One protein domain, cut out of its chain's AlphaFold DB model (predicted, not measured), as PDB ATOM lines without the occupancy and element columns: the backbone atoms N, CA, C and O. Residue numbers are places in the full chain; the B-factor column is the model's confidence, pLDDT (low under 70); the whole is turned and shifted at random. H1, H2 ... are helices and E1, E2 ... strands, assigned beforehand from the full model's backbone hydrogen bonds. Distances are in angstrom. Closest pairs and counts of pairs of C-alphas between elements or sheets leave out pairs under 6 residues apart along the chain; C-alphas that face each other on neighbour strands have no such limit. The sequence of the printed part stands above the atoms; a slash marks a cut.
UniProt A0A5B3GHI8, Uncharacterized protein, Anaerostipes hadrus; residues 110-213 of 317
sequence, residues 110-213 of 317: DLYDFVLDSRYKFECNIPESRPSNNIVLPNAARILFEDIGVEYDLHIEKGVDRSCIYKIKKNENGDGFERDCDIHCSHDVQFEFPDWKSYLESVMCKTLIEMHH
ATOM      1  N   ASP A 110     202.037 203.543 283.256       50.38
ATOM      2  CA  ASP A 110     202.644 204.727 282.658       50.38
ATOM      3  C   ASP A 110     202.890 205.829 283.704       50.38
ATOM      4  O   ASP A 110     203.709 206.714 283.482       50.38
ATOM      5  N   LEU A 111     202.221 205.763 284.866       55.12
ATOM      6  CA  LEU A 111     202.499 206.654 285.997       55.12
ATOM      7  C   LEU A 111     203.875 206.366 286.588       55.12
ATOM      8  O   LEU A 111     204.571 207.291 286.983       55.12
ATOM      9  N   TYR A 112     204.300 205.101 286.605       53.50
ATOM     10  CA  TYR A 112     205.632 204.736 287.086       53.50
ATOM     11  C   TYR A 112     206.731 205.247 286.158       53.50
ATOM     12  O   TYR A 112     207.730 205.771 286.640       53.50
ATOM     13  N   ASP A 113     206.548 205.122 284.841       56.50
ATOM     14  CA  ASP A 113     207.513 205.654 283.874       56.50
ATOM     15  C   ASP A 113     207.575 207.198 283.961       56.50
ATOM     16  O   ASP A 113     208.654 207.774 283.826       56.50
ATOM     17  N   PHE A 114     206.456 207.855 284.294       60.53
ATOM     18  CA  PHE A 114     206.378 209.301 284.509       60.53
ATOM     19  C   PHE A 114     207.042 209.775 285.818       60.53
ATOM     20  O   PHE A 114     207.856 210.692 285.791       60.53
ATOM     21  N   VAL A 115     206.751 209.134 286.957       61.34
ATOM     22  CA  VAL A 115     207.306 209.488 288.285       61.34
ATOM     23  C   VAL A 115     208.815 209.227 288.373       61.34
ATOM     24  O   VAL A 115     209.525 209.871 289.143       61.34
ATOM     25  N   LEU A 116     209.330 208.279 287.587       60.50
ATOM     26  CA  LEU A 116     210.762 207.969 287.521       60.50
ATOM     27  C   LEU A 116     211.541 208.873 286.553       60.50
ATOM     28  O   LEU A 116     212.770 208.775 286.494       60.50
ATOM     29  N   ASP A 117     210.863 209.729 285.788       63.59
ATOM     30  CA  ASP A 117     211.521 210.695 284.917       63.59
ATOM     31  C   ASP A 117     212.243 211.754 285.761       63.59
ATOM     32  O   ASP A 117     211.670 212.359 286.660       63.59
ATOM     33  N   SER A 118     213.512 212.034 285.455       66.69
ATOM     34  CA  SER A 118     214.316 213.034 286.180       66.69
ATOM     35  C   SER A 118     213.724 214.452 286.198       66.69
ATOM     36  O   SER A 118     214.135 215.285 287.008       66.69
ATOM     37  N   ARG A 119     212.791 214.743 285.288       75.31
ATOM     38  CA  ARG A 119     212.106 216.033 285.158       75.31
ATOM     39  C   ARG A 119     210.877 216.142 286.054       75.31
ATOM     40  O   ARG A 119     210.406 217.255 286.285       75.31
ATOM     41  N   TYR A 120     210.372 215.008 286.530       81.31
ATOM     42  CA  TYR A 120     209.255 214.929 287.452       81.31
ATOM     43  C   TYR A 120     209.662 215.437 288.836       81.31
ATOM     44  O   TYR A 120     210.697 215.049 289.386       81.31
ATOM     45  N   LYS A 121     208.833 216.302 289.421       87.06
ATOM     46  CA  LYS A 121     208.974 216.757 290.806       87.06
ATOM     47  C   LYS A 121     207.617 216.799 291.479       87.06
ATOM     48  O   LYS A 121     206.702 217.435 290.964       87.06
ATOM     49  N   PHE A 122     207.526 216.195 292.658       88.25
ATOM     50  CA  PHE A 122     206.381 216.331 293.548       88.25
ATOM     51  C   PHE A 122     206.764 217.158 294.775       88.25
ATOM     52  O   PHE A 122     207.666 216.799 295.534       88.25
ATOM     53  N   GLU A 123     206.069 218.271 294.969       90.12
ATOM     54  CA  GLU A 123     206.226 219.169 296.108       90.12
ATOM     55  C   GLU A 123     204.903 219.203 296.865       90.12
ATOM     56  O   GLU A 123     203.869 219.539 296.303       90.12
ATOM     57  N   CYS A 124     204.902 218.855 298.146       86.56
ATOM     58  CA  CYS A 124     203.679 218.826 298.939       86.56
ATOM     59  C   CYS A 124     203.927 219.519 300.269       86.56
ATOM     60  O   CYS A 124     204.666 219.005 301.113       86.56
ATOM     61  N   ASN A 125     203.304 220.691 300.414       84.06
ATOM     62  CA  ASN A 125     203.421 221.560 301.584       84.06
ATOM     63  C   ASN A 125     202.259 221.372 302.571       84.06
ATOM     64  O   ASN A 125     202.164 222.089 303.565       84.06
ATOM     65  N   ILE A 126     201.377 220.405 302.306       78.81
ATOM     66  CA  ILE A 126     200.283 220.049 303.204       78.81
ATOM     67  C   ILE A 126     200.865 219.238 304.379       78.81
ATOM     68  O   ILE A 126     201.565 218.247 304.139       78.81
ATOM     69  N   PRO A 127     200.620 219.647 305.638       73.88
ATOM     70  CA  PRO A 127     201.154 218.962 306.815       73.88
ATOM     71  C   PRO A 127     200.594 217.539 306.957       73.88
ATOM     72  O   PRO A 127     199.462 217.263 306.573       73.88
ATOM     73  N   GLU A 128     201.381 216.634 307.556       68.81
ATOM     74  CA  GLU A 128     200.957 215.244 307.813       68.81
ATOM     75  C   GLU A 128     199.787 215.152 308.802       68.81
ATOM     76  O   GLU A 128     198.993 214.214 308.743       68.81
ATOM     77  N   SER A 129     199.668 216.123 309.708       64.06
ATOM     78  CA  SER A 129     198.533 216.265 310.614       64.06
ATOM     79  C   SER A 129     197.488 217.207 310.020       64.06
ATOM     80  O   SER A 129     197.827 218.244 309.451       64.06
ATOM     81  N   ARG A 130     196.204 216.849 310.176       61.28
ATOM     82  CA  ARG A 130     195.066 217.613 309.647       61.28
ATOM     83  C   ARG A 130     195.226 219.112 309.960       61.28
ATOM     84  O   ARG A 130     195.295 219.459 311.146       61.28
ATOM     85  N   PRO A 131     195.261 220.004 308.951       57.47
ATOM     86  CA  PRO A 131     195.313 221.434 309.207       57.47
ATOM     87  C   PRO A 131     194.068 221.851 310.001       57.47
ATOM     88  O   PRO A 131     192.939 221.523 309.643       57.47
ATOM     89  N   SER A 132     194.273 222.524 311.136       56.22
ATOM     90  CA  SER A 132     193.170 223.058 311.937       56.22
ATOM     91  C   SER A 132     192.508 224.229 311.203       56.22
ATOM     92  O   SER A 132     193.168 224.934 310.442       56.22
ATOM     93  N   ASN A 133     191.211 224.458 311.456       54.56
ATOM     94  CA  ASN A 133     190.336 225.428 310.765       54.56
ATOM     95  C   ASN A 133     190.837 226.895 310.694       54.56
ATOM     96  O   ASN A 133     190.137 227.732 310.137       54.56
ATOM     97  N   ASN A 134     192.003 227.231 311.261       50.62
ATOM     98  CA  ASN A 134     192.498 228.599 311.434       50.62
ATOM     99  C   ASN A 134     193.909 228.856 310.866       50.62
ATOM    100  O   ASN A 134     194.519 229.863 311.225       50.62
ATOM    101  N   ILE A 135     194.461 227.987 310.012       45.47
ATOM    102  CA  ILE A 135     195.831 228.165 309.503       45.47
ATOM    103  C   ILE A 135     195.842 228.534 308.012       45.47
ATOM    104  O   ILE A 135     195.481 227.735 307.154       45.47
ATOM    105  N   VAL A 136     196.324 229.747 307.716       50.41
ATOM    106  CA  VAL A 136     196.698 230.216 306.370       50.41
ATOM    107  C   VAL A 136     198.139 229.769 306.100       50.41
ATOM    108  O   VAL A 136     199.088 230.524 306.302       50.41
ATOM    109  N   LEU A 137     198.318 228.508 305.717       49.62
ATOM    110  CA  LEU A 137     199.562 228.006 305.126       49.62
ATOM    111  C   LEU A 137     199.323 227.745 303.631       49.62
ATOM    112  O   LEU A 137     198.166 227.628 303.220       49.62
ATOM    113  N   PRO A 138     200.378 227.670 302.797       54.59
ATOM    114  CA  PRO A 138     200.241 227.222 301.417       54.59
ATOM    115  C   PRO A 138     199.807 225.749 301.418       54.59
ATOM    116  O   PRO A 138     200.637 224.843 301.399       54.59
ATOM    117  N   ASN A 139     198.497 225.511 301.469       65.44
ATOM    118  CA  ASN A 139     197.875 224.187 301.496       65.44
ATOM    119  C   ASN A 139     197.833 223.581 300.088       65.44
ATOM    120  O   ASN A 139     196.786 223.146 299.612       65.44
ATOM    121  N   ALA A 140     198.980 223.600 299.413       79.31
ATOM    122  CA  ALA A 140     199.092 223.161 298.041       79.31
ATOM    123  C   ALA A 140     200.078 222.005 297.903       79.31
ATOM    124  O   ALA A 140     201.129 221.952 298.557       79.31
ATOM    125  N   ALA A 141     199.731 221.092 297.007       89.25
ATOM    126  CA  ALA A 141     200.671 220.149 296.434       89.25
ATOM    127  C   ALA A 141     200.835 220.473 294.950       89.25
ATOM    128  O   ALA A 141     199.894 220.915 294.294       89.25
ATOM    129  N   ARG A 142     202.030 220.271 294.410       92.31
ATOM    130  CA  ARG A 142     202.372 220.516 293.013       92.31
ATOM    131  C   ARG A 142     203.058 219.298 292.449       92.31
ATOM    132  O   ARG A 142     203.977 218.762 293.066       92.31
ATOM    133  N   ILE A 143     202.656 218.922 291.247       91.81
ATOM    134  CA  ILE A 143     203.488 218.102 290.381       91.81
ATOM    135  C   ILE A 143     203.981 218.989 289.255       91.81
ATOM    136  O   ILE A 143     203.175 219.605 288.564       91.81
ATOM    137  N   LEU A 144     205.296 219.027 289.073       89.25
ATOM    138  CA  LEU A 144     205.964 219.740 287.994       89.25
ATOM    139  C   LEU A 144     206.631 218.734 287.060       89.25
ATOM    140  O   LEU A 144     207.232 217.753 287.499       89.25
ATOM    141  N   PHE A 145     206.548 219.015 285.768       84.62
ATOM    142  CA  PHE A 145     207.216 218.282 284.707       84.62
ATOM    143  C   PHE A 145     207.711 219.289 283.667       84.62
ATOM    144  O   PHE A 145     206.967 219.731 282.789       84.62
ATOM    145  N   GLU A 146     208.972 219.704 283.813       85.44
ATOM    146  CA  GLU A 146     209.549 220.846 283.085       85.44
ATOM    147  C   GLU A 146     208.698 222.122 283.249       85.44
ATOM    148  O   GLU A 146     208.537 222.629 284.357       85.44
ATOM    149  N   ASP A 147     208.150 222.636 282.146       87.81
ATOM    150  CA  ASP A 147     207.386 223.880 282.076       87.81
ATOM    151  C   ASP A 147     205.869 223.674 282.253       87.81
ATOM    152  O   ASP A 147     205.081 224.575 281.977       87.81
ATOM    153  N   ILE A 148     205.425 222.482 282.661       89.12
ATOM    154  CA  ILE A 148     204.011 222.181 282.925       89.12
ATOM    155  C   ILE A 148     203.838 221.492 284.273       89.12
ATOM    156  O   ILE A 148     204.799 221.000 284.859       89.12
ATOM    157  N   GLY A 149     202.604 221.424 284.754       91.69
ATOM    158  CA  GLY A 149     202.299 220.706 285.975       91.69
ATOM    159  C   GLY A 149     200.824 220.704 286.325       91.69
ATOM    160  O   GLY A 149     199.974 221.187 285.572       91.69
ATOM    161  N   VAL A 150     200.531 220.212 287.518       93.62
ATOM    162  CA  VAL A 150     199.239 220.413 288.174       93.62
ATOM    163  C   VAL A 150     199.449 220.882 289.603       93.62
ATOM    164  O   VAL A 150     200.422 220.500 290.256       93.62
ATOM    165  N   GLU A 151     198.527 221.699 290.094       93.88
ATOM    166  CA  GLU A 151     198.515 222.162 291.475       93.88
ATOM    167  C   GLU A 151     197.213 221.746 292.146       93.88
ATOM    168  O   GLU A 151     196.131 222.119 291.708       93.88
ATOM    169  N   TYR A 152     197.332 220.973 293.216       91.25
ATOM    170  CA  TYR A 152     196.245 220.691 294.133       91.25
ATOM    171  C   TYR A 152     196.156 221.827 295.146       91.25
ATOM    172  O   TYR A 152     197.154 222.138 295.797       91.25
ATOM    173  N   ASP A 153     194.975 222.416 295.288       86.44
ATOM    174  CA  ASP A 153     194.678 223.481 296.241       86.44
ATOM    175  C   ASP A 153     193.582 223.012 297.203       86.44
ATOM    176  O   ASP A 153     192.494 222.617 296.770       86.44
ATOM    177  N   LEU A 154     193.874 223.036 298.506       79.44
ATOM    178  CA  LEU A 154     192.928 222.689 299.564       79.44
ATOM    179  C   LEU A 154     192.357 223.952 300.206       79.44
ATOM    180  O   LEU A 154     193.057 224.682 300.916       79.44
ATOM    181  N   HIS A 155     191.050 224.145 300.047       73.44
ATOM    182  CA  HIS A 155     190.306 225.207 300.702       73.44
ATOM    183  C   HIS A 155     189.384 224.641 301.787       73.44
ATOM    184  O   HIS A 155     188.511 223.824 301.507       73.44
ATOM    185  N   ILE A 156     189.547 225.091 303.032       64.94
ATOM    186  CA  ILE A 156     188.676 224.700 304.148       64.94
ATOM    187  C   ILE A 156     187.692 225.843 304.400       64.94
ATOM    188  O   ILE A 156     188.062 226.872 304.967       64.94
ATOM    189  N   GLU A 157     186.431 225.667 304.006       63.03
ATOM    190  CA  GLU A 157     185.380 226.659 304.245       63.03
ATOM    191  C   GLU A 157     184.360 226.102 305.246       63.03
ATOM    192  O   GLU A 157     183.672 225.120 304.979       63.03
ATOM    193  N   LYS A 158     184.243 226.729 306.428       63.81
ATOM    194  CA  LYS A 158     183.265 226.355 307.476       63.81
ATOM    195  C   LYS A 158     183.319 224.870 307.894       63.81
ATOM    196  O   LYS A 158     182.299 224.294 308.262       63.81
ATOM    197  N   GLY A 159     184.508 224.265 307.868       59.34
ATOM    198  CA  GLY A 159     184.722 222.859 308.233       59.34
ATOM    199  C   GLY A 159     184.370 221.851 307.134       59.34
ATOM    200  O   GLY A 159     184.354 220.655 307.414       59.34
ATOM    201  N   VAL A 160     184.085 222.326 305.917       60.38
ATOM    202  CA  VAL A 160     183.953 221.503 304.713       60.38
ATOM    203  C   VAL A 160     185.195 221.706 303.858       60.38
ATOM    204  O   VAL A 160     185.535 222.839 303.504       60.38
ATOM    205  N   ASP A 161     185.851 220.602 303.529       64.50
ATOM    206  CA  ASP A 161     187.008 220.594 302.649       64.50
ATOM    207  C   ASP A 161     186.503 220.701 301.203       64.50
ATOM    208  O   ASP A 161     185.615 219.962 300.779       64.50
ATOM    209  N   ARG A 162     187.013 221.689 300.468       71.38
ATOM    210  CA  ARG A 162     186.814 221.843 299.030       71.38
ATOM    211  C   ARG A 162     188.178 221.892 298.385       71.38
ATOM    212  O   ARG A 162     188.929 222.845 298.597       71.38
ATOM    213  N   SER A 163     188.485 220.890 297.583       81.06
ATOM    214  CA  SER A 163     189.775 220.823 296.913       81.06
ATOM    215  C   SER A 163     189.642 220.583 295.423       81.06
ATOM    216  O   SER A 163     188.722 219.929 294.927       81.06
ATOM    217  N   CYS A 164     190.567 221.187 294.689       88.00
ATOM    218  CA  CYS A 164     190.631 221.106 293.241       88.00
ATOM    219  C   CYS A 164     192.080 220.939 292.801       88.00
ATOM    220  O   CYS A 164     192.992 221.506 293.403       88.00
ATOM    221  N   ILE A 165     192.267 220.178 291.731       92.00
ATOM    222  CA  ILE A 165     193.522 220.086 291.000       92.00
ATOM    223  C   ILE A 165     193.383 220.968 289.765       92.00
ATOM    224  O   ILE A 165     192.473 220.771 288.961       92.00
ATOM    225  N   TYR A 166     194.275 221.940 289.626       92.31
ATOM    226  CA  TYR A 166     194.332 222.875 288.509       92.31
ATOM    227  C   TYR A 166     195.465 222.508 287.565       92.31
ATOM    228  O   TYR A 166     196.561 222.143 288.002       92.31
ATOM    229  N   LYS A 167     195.232 222.691 286.267       93.31
ATOM    230  CA  LYS A 167     196.304 222.697 285.276       93.31
ATOM    231  C   LYS A 167     197.200 223.917 285.515       93.31
ATOM    232  O   LYS A 167     196.706 225.036 285.625       93.31
ATOM    233  N   ILE A 168     198.515 223.716 285.570       92.88
ATOM    234  CA  ILE A 168     199.489 224.813 285.645       92.88
ATOM    235  C   ILE A 168     200.517 224.720 284.516       92.88
ATOM    236  O   ILE A 168     200.850 223.633 284.032       92.88
ATOM    237  N   LYS A 169     201.041 225.869 284.099       92.19
ATOM    238  CA  LYS A 169     202.147 225.977 283.136       92.19
ATOM    239  C   LYS A 169     203.104 227.078 283.568       92.19
ATOM    240  O   LYS A 169     202.713 227.979 284.304       92.19
ATOM    241  N   LYS A 170     204.358 226.998 283.146       90.50
ATOM    242  CA  LYS A 170     205.348 228.034 283.421       90.50
ATOM    243  C   LYS A 170     204.905 229.343 282.777       90.50
ATOM    244  O   LYS A 170     204.421 229.340 281.644       90.50
ATOM    245  N   ASN A 171     205.037 230.434 283.515       87.94
ATOM    246  CA  ASN A 171     204.675 231.751 283.016       87.94
ATOM    247  C   ASN A 171     205.670 232.236 281.947       87.94
ATOM    248  O   ASN A 171     206.798 231.747 281.850       87.94
ATOM    249  N   GLU A 172     205.258 233.220 281.146       82.94
ATOM    250  CA  GLU A 172     206.068 233.744 280.034       82.94
ATOM    251  C   GLU A 172     207.405 234.350 280.498       82.94
ATOM    252  O   GLU A 172     208.401 234.289 279.780       82.94
ATOM    253  N   ASN A 173     207.448 234.874 281.725       82.56
ATOM    254  CA  ASN A 173     208.649 235.460 282.329       82.56
ATOM    255  C   ASN A 173     209.631 234.407 282.875       82.56
ATOM    256  O   ASN A 173     210.773 234.735 283.197       82.56
ATOM    257  N   GLY A 174     209.204 233.145 282.986       77.12
ATOM    258  CA  GLY A 174     210.004 232.018 283.459       77.12
ATOM    259  C   GLY A 174     210.304 231.992 284.963       77.12
ATOM    260  O   GLY A 174     211.068 231.123 285.391       77.12
ATOM    261  N   ASP A 175     209.729 232.898 285.757       83.56
ATOM    262  CA  ASP A 175     209.955 233.047 287.202       83.56
ATOM    263  C   ASP A 175     208.927 232.300 288.074       83.56
ATOM    264  O   ASP A 175     209.056 232.270 289.300       83.56
ATOM    265  N   GLY A 176     207.938 231.641 287.464       86.31
ATOM    266  CA  GLY A 176     206.930 230.875 288.191       86.31
ATOM    267  C   GLY A 176     205.990 230.064 287.302       86.31
ATOM    268  O   GLY A 176     206.233 229.866 286.113       86.31
ATOM    269  N   PHE A 177     204.901 229.583 287.902       89.94
ATOM    270  CA  PHE A 177     203.828 228.862 287.218       89.94
ATOM    271  C   PHE A 177     202.509 229.616 287.380       89.94
ATOM    272  O   PHE A 177     202.224 230.147 288.454       89.94
ATOM    273  N   GLU A 178     201.705 229.640 286.324       90.94
ATOM    274  CA  GLU A 178     200.354 230.191 286.318       90.94
ATOM    275  C   GLU A 178     199.305 229.078 286.238       90.94
ATOM    276  O   GLU A 178     199.513 228.056 285.573       90.94
ATOM    277  N   ARG A 179     198.184 229.279 286.942       90.19
ATOM    278  CA  ARG A 179     197.019 228.391 286.902       90.19
ATOM    279  C   ARG A 179     196.163 228.703 285.684       90.19
ATOM    280  O   ARG A 179     195.853 229.861 285.423       90.19
ATOM    281  N   ASP A 180     195.714 227.651 285.021       87.19
ATOM    282  CA  ASP A 180     194.580 227.704 284.113       87.19
ATOM    283  C   ASP A 180     193.313 227.392 284.924       87.19
ATOM    284  O   ASP A 180     193.029 226.241 285.260       87.19
ATOM    285  N   CYS A 181     192.590 228.440 285.323       82.12
ATOM    286  CA  CYS A 181     191.406 228.307 286.176       82.12
ATOM    287  C   CYS A 181     190.222 227.634 285.459       82.12
ATOM    288  O   CYS A 181     189.323 227.125 286.131       82.12
ATOM    289  N   ASP A 182     190.230 227.590 284.125       83.81
ATOM    290  CA  ASP A 182     189.163 226.973 283.334       83.81
ATOM    291  C   ASP A 182     189.330 225.446 283.252       83.81
ATOM    292  O   ASP A 182     188.350 224.725 283.056       83.81
ATOM    293  N   ILE A 183     190.549 224.930 283.466       84.12
ATOM    294  CA  ILE A 183     190.862 223.496 283.417       84.12
ATOM    295  C   ILE A 183     191.217 222.982 284.817       84.12
ATOM    296  O   ILE A 183     192.366 223.039 285.264       84.12
ATOM    297  N   HIS A 184     190.213 222.429 285.498       88.38
ATOM    298  CA  HIS A 184     190.346 221.878 286.844       88.38
ATOM    299  C   HIS A 184     189.479 220.631 287.056       88.38
ATOM    300  O   HIS A 184     188.502 220.402 286.342       88.38
ATOM    301  N   CYS A 185     189.821 219.824 288.062       85.38
ATOM    302  CA  CYS A 185     188.977 218.734 288.546       85.38
ATOM    303  C   CYS A 185     188.878 218.763 290.076       85.38
ATOM    304  O   CYS A 185     189.853 219.040 290.775       85.38
ATOM    305  N   SER A 186     187.685 218.498 290.608       86.12
ATOM    306  CA  SER A 186     187.485 218.382 292.053       86.12
ATOM    307  C   SER A 186     188.024 217.045 292.550       86.12
ATOM    308  O   SER A 186     187.752 215.998 291.960       86.12
ATOM    309  N   HIS A 187     188.772 217.078 293.648       84.44
ATOM    310  CA  HIS A 187     189.279 215.876 294.293       84.44
ATOM    311  C   HIS A 187     189.413 216.116 295.787       84.44
ATOM    312  O   HIS A 187     190.141 217.022 296.178       84.44
ATOM    313  N   ASP A 188     188.769 215.290 296.606       82.19
ATOM    314  CA  ASP A 188     188.831 215.390 298.063       82.19
ATOM    315  C   ASP A 188     189.782 214.330 298.626       82.19
ATOM    316  O   ASP A 188     189.598 213.125 298.421       82.19
ATOM    317  N   VAL A 189     190.815 214.781 299.337       76.12
ATOM    318  CA  VAL A 189     191.806 213.902 299.968       76.12
ATOM    319  C   VAL A 189     191.300 213.421 301.320       76.12
ATOM    320  O   VAL A 189     190.921 214.210 302.182       76.12
ATOM    321  N   GLN A 190     191.369 212.112 301.541       78.25
ATOM    322  CA  GLN A 190     191.049 211.505 302.828       78.25
ATOM    323  C   GLN A 190     192.301 211.486 303.718       78.25
ATOM    324  O   GLN A 190     193.085 210.536 303.700       78.25
ATOM    325  N   PHE A 191     192.512 212.561 304.482       75.50
ATOM    326  CA  PHE A 191     193.699 212.740 305.332       75.50
ATOM    327  C   PHE A 191     193.827 211.704 306.457       75.50
ATOM    328  O   PHE A 191     194.902 211.571 307.039       75.50
ATOM    329  N   GLU A 192     192.762 210.965 306.785       73.75
ATOM    330  CA  GLU A 192     192.824 209.911 307.803       73.75
ATOM    331  C   GLU A 192     193.587 208.659 307.338       73.75
ATOM    332  O   GLU A 192     193.948 207.819 308.167       73.75
ATOM    333  N   PHE A 193     193.851 208.512 306.034       70.69
ATOM    334  CA  PHE A 193     194.600 207.373 305.505       70.69
ATOM    335  C   PHE A 193     196.112 207.587 305.653       70.69
ATOM    336  O   PHE A 193     196.620 208.597 305.172       70.69
ATOM    337  N   PRO A 194     196.869 206.630 306.226       66.75
ATOM    338  CA  PRO A 194     198.316 206.770 306.435       66.75
ATOM    339  C   PRO A 194     199.120 207.120 305.174       66.75
ATOM    340  O   PRO A 194     200.117 207.829 305.262       66.75
ATOM    341  N   ASP A 195     198.658 206.673 304.002       69.88
ATOM    342  CA  ASP A 195     199.331 206.861 302.711       69.88
ATOM    343  C   ASP A 195     198.656 207.924 301.821       69.88
ATOM    344  O   ASP A 195     198.843 207.930 300.598       69.88
ATOM    345  N   TRP A 196     197.865 208.839 302.402       75.94
ATOM    346  CA  TRP A 196     197.103 209.846 301.646       75.94
ATOM    347  C   TRP A 196     197.982 210.674 300.699       75.94
ATOM    348  O   TRP A 196     197.538 211.053 299.619       75.94
ATOM    349  N   LYS A 197     199.242 210.932 301.074       80.38
ATOM    350  CA  LYS A 197     200.190 211.720 300.278       80.38
ATOM    351  C   LYS A 197     200.593 211.004 298.990       80.38
ATOM    352  O   LYS A 197     200.578 211.617 297.928       80.38
ATOM    353  N   SER A 198     200.887 209.708 299.080       76.12
ATOM    354  CA  SER A 198     201.181 208.853 297.923       76.12
ATOM    355  C   SER A 198     199.950 208.682 297.031       76.12
ATOM    356  O   SER A 198     200.051 208.649 295.805       76.12
ATOM    357  N   TYR A 199     198.764 208.599 297.640       76.94
ATOM    358  CA  TYR A 199     197.505 208.553 296.904       76.94
ATOM    359  C   TYR A 199     197.236 209.862 296.147       76.94
ATOM    360  O   TYR A 199     196.945 209.824 294.951       76.94
ATOM    361  N   LEU A 200     197.409 211.012 296.807       83.31
ATOM    362  CA  LEU A 200     197.286 212.332 296.193       83.31
ATOM    363  C   LEU A 200     198.273 212.494 295.032       83.31
ATOM    364  O   LEU A 200     197.873 212.926 293.956       83.31
ATOM    365  N   GLU A 201     199.533 212.096 295.220       85.44
ATOM    366  CA  GLU A 201     200.541 212.103 294.156       85.44
ATOM    367  C   GLU A 201     200.081 211.288 292.937       85.44
ATOM    368  O   GLU A 201     200.136 211.777 291.810       85.44
ATOM    369  N   SER A 202     199.543 210.083 293.147       76.88
ATOM    370  CA  SER A 202     199.024 209.227 292.069       76.88
ATOM    371  C   SER A 202     197.854 209.870 291.313       76.88
ATOM    372  O   SER A 202     197.848 209.901 290.079       76.88
ATOM    373  N   VAL A 203     196.882 210.437 292.034       83.88
ATOM    374  CA  VAL A 203     195.732 211.130 291.431       83.88
ATOM    375  C   VAL A 203     196.182 212.362 290.648       83.88
ATOM    376  O   VAL A 203     195.750 212.573 289.512       83.88
ATOM    377  N   MET A 204     197.079 213.160 291.221       88.25
ATOM    378  CA  MET A 204     197.634 214.331 290.551       88.25
ATOM    379  C   MET A 204     198.442 213.939 289.310       88.25
ATOM    380  O   MET A 204     198.324 214.602 288.285       88.25
ATOM    381  N   CYS A 205     199.202 212.843 289.345       80.88
ATOM    382  CA  CYS A 205     199.919 212.350 288.171       80.88
ATOM    383  C   CYS A 205     198.955 211.953 287.040       80.88
ATOM    384  O   CYS A 205     199.193 212.300 285.884       80.88
ATOM    385  N   LYS A 206     197.849 211.260 287.357       79.25
ATOM    386  CA  LYS A 206     196.798 210.933 286.370       79.25
ATOM    387  C   LYS A 206     196.213 212.201 285.764       79.25
ATOM    388  O   LYS A 206     196.154 212.340 284.547       79.25
ATOM    389  N   THR A 207     195.888 213.156 286.626       86.44
ATOM    390  CA  THR A 207     195.321 214.447 286.235       86.44
ATOM    391  C   THR A 207     196.277 215.240 285.341       86.44
ATOM    392  O   THR A 207     195.856 215.817 284.345       86.44
ATOM    393  N   LEU A 208     197.576 215.239 285.643       86.88
ATOM    394  CA  LEU A 208     198.609 215.870 284.819       86.88
ATOM    395  C   LEU A 208     198.668 215.256 283.423       86.88
ATOM    396  O   LEU A 208     198.678 215.983 282.432       86.88
ATOM    397  N   ILE A 209     198.667 213.926 283.346       78.38
ATOM    398  CA  ILE A 209     198.663 213.205 282.075       78.38
ATOM    399  C   ILE A 209     197.432 213.567 281.240       78.38
ATOM    400  O   ILE A 209     197.565 213.805 280.040       78.38
ATOM    401  N   GLU A 210     196.259 213.619 281.870       80.31
ATOM    402  CA  GLU A 210     194.988 213.936 281.219       80.31
ATOM    403  C   GLU A 210     194.930 215.400 280.760       80.31
ATOM    404  O   GLU A 210     194.738 215.665 279.576       80.31
ATOM    405  N   MET A 211     195.159 216.356 281.666       86.44
ATOM    406  CA  MET A 211     195.036 217.795 281.395       86.44
ATOM    407  C   MET A 211     196.095 218.338 280.430       86.44
ATOM    408  O   MET A 211     195.874 219.367 279.780       86.44
ATOM    409  N   HIS A 212     197.260 217.690 280.356       81.50
ATOM    410  CA  HIS A 212     198.351 218.075 279.452       81.50
ATOM    411  C   HIS A 212     198.551 217.115 278.280       81.50
ATOM    412  O   HIS A 212     199.503 217.296 277.524       81.50
ATOM    413  N   HIS A 213     197.666 216.129 278.104       75.19
ATOM    414  CA  HIS A 213     197.711 215.167 276.995       75.19
ATOM    415  C   HIS A 213     199.106 214.538 276.815       75.19
ATOM    416  O   HIS A 213     199.664 214.481 275.717       75.19
TER     417      HIS A 213
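AT A GLANCE: This is residues 110 to 213 of the 317 residues of an uncharacterized protein of Anaerostipes hadrus (UniProt A0A5B3GHI8). One twisted sheet of five strands forms a wall, with the long helix H2 packed slantwise over one face and no named helix over the other. The short helix H1 packs on H2 and only grazes the sheet, and edge strand E5 bends sharply. The printed part has 104 residues with two named helices and five named strands in the order H1 E1 E2 E3 E4 E5 H2; the sheet's order is E1 - E2 - E3 - E4 - E5, all antiparallel. The class is mixed, helices and strands. The whole is compact, with a radius of gyration of the C-alphas of 13.7 A and spans of 35 by 30 by 21 A.

IN THESE COORDINATES: H1, residues 110 to 115, begins at C-alpha 110 at (202.644, 204.727, 282.658). E1 is residues 120 to 124 and E2 is residues 140 to 145. E3, residues 148 to 157, is 28.7 A long from first to last C-alpha. E4, residues 160 to 170, is 30.9 A long and begins at C-alpha 160 at (183.953, 221.503, 304.713). E5, residues 177 to 186, measures 20.0 A and bends by 83 degrees at residue 182. H2, residues 196 to 211, is 21.9 A long and ends at C-alpha 211 at (195.036, 217.795, 281.395).

HOW THE PARTS SIT: The five strands form a meander, each strand the antiparallel neighbour of the one before. In the hairpin of E1 and E2, N 123 and O 142 are 2.9 A apart, within hydrogen-bond range. In the hairpin of E2 and E3, N 143 and O 150 are 2.9 A apart. In the hairpin of E3 and E4, N 151 and O 166 are 2.9 A apart. In the hairpin of E4 and E5, N 165 and O 185 are 2.8 A apart. H2 is on one face of the sheet, two layers in all, at a height of 8.0 A. It lies over E2 and E4 and only just over E3, where 3 of its 16 C-alphas fall. It runs slantwise to the strands, at 46 degrees to E2 on the local plane. Its closest C-alphas to E3 are those of Val 150 and Leu 208, 5.7 A apart. H1 and H2 touch, H2 with residues 202 to 206 alone, at a steep tilt of 66 degrees, opposite ways; their closest C-alphas, Leu 111 and Cys 205, are 6.6 A apart. H1 only grazes the sheet, with residues 114 to 115. In H1 and H2 every O i to N i+4 pair is within hydrogen-bond range.

THE WHOLE: The two C-alphas farthest apart, those of Ser 118 and Lys 158, are 39.9 A apart. The printed part has no cut. The link from E1 to E2, residues 125 to 139, is long. The mean pLDDT of the printed part is 77.2; it is under 70 at residues 110 to 118, 128 to 139, 156 to 161 and 194 to 195.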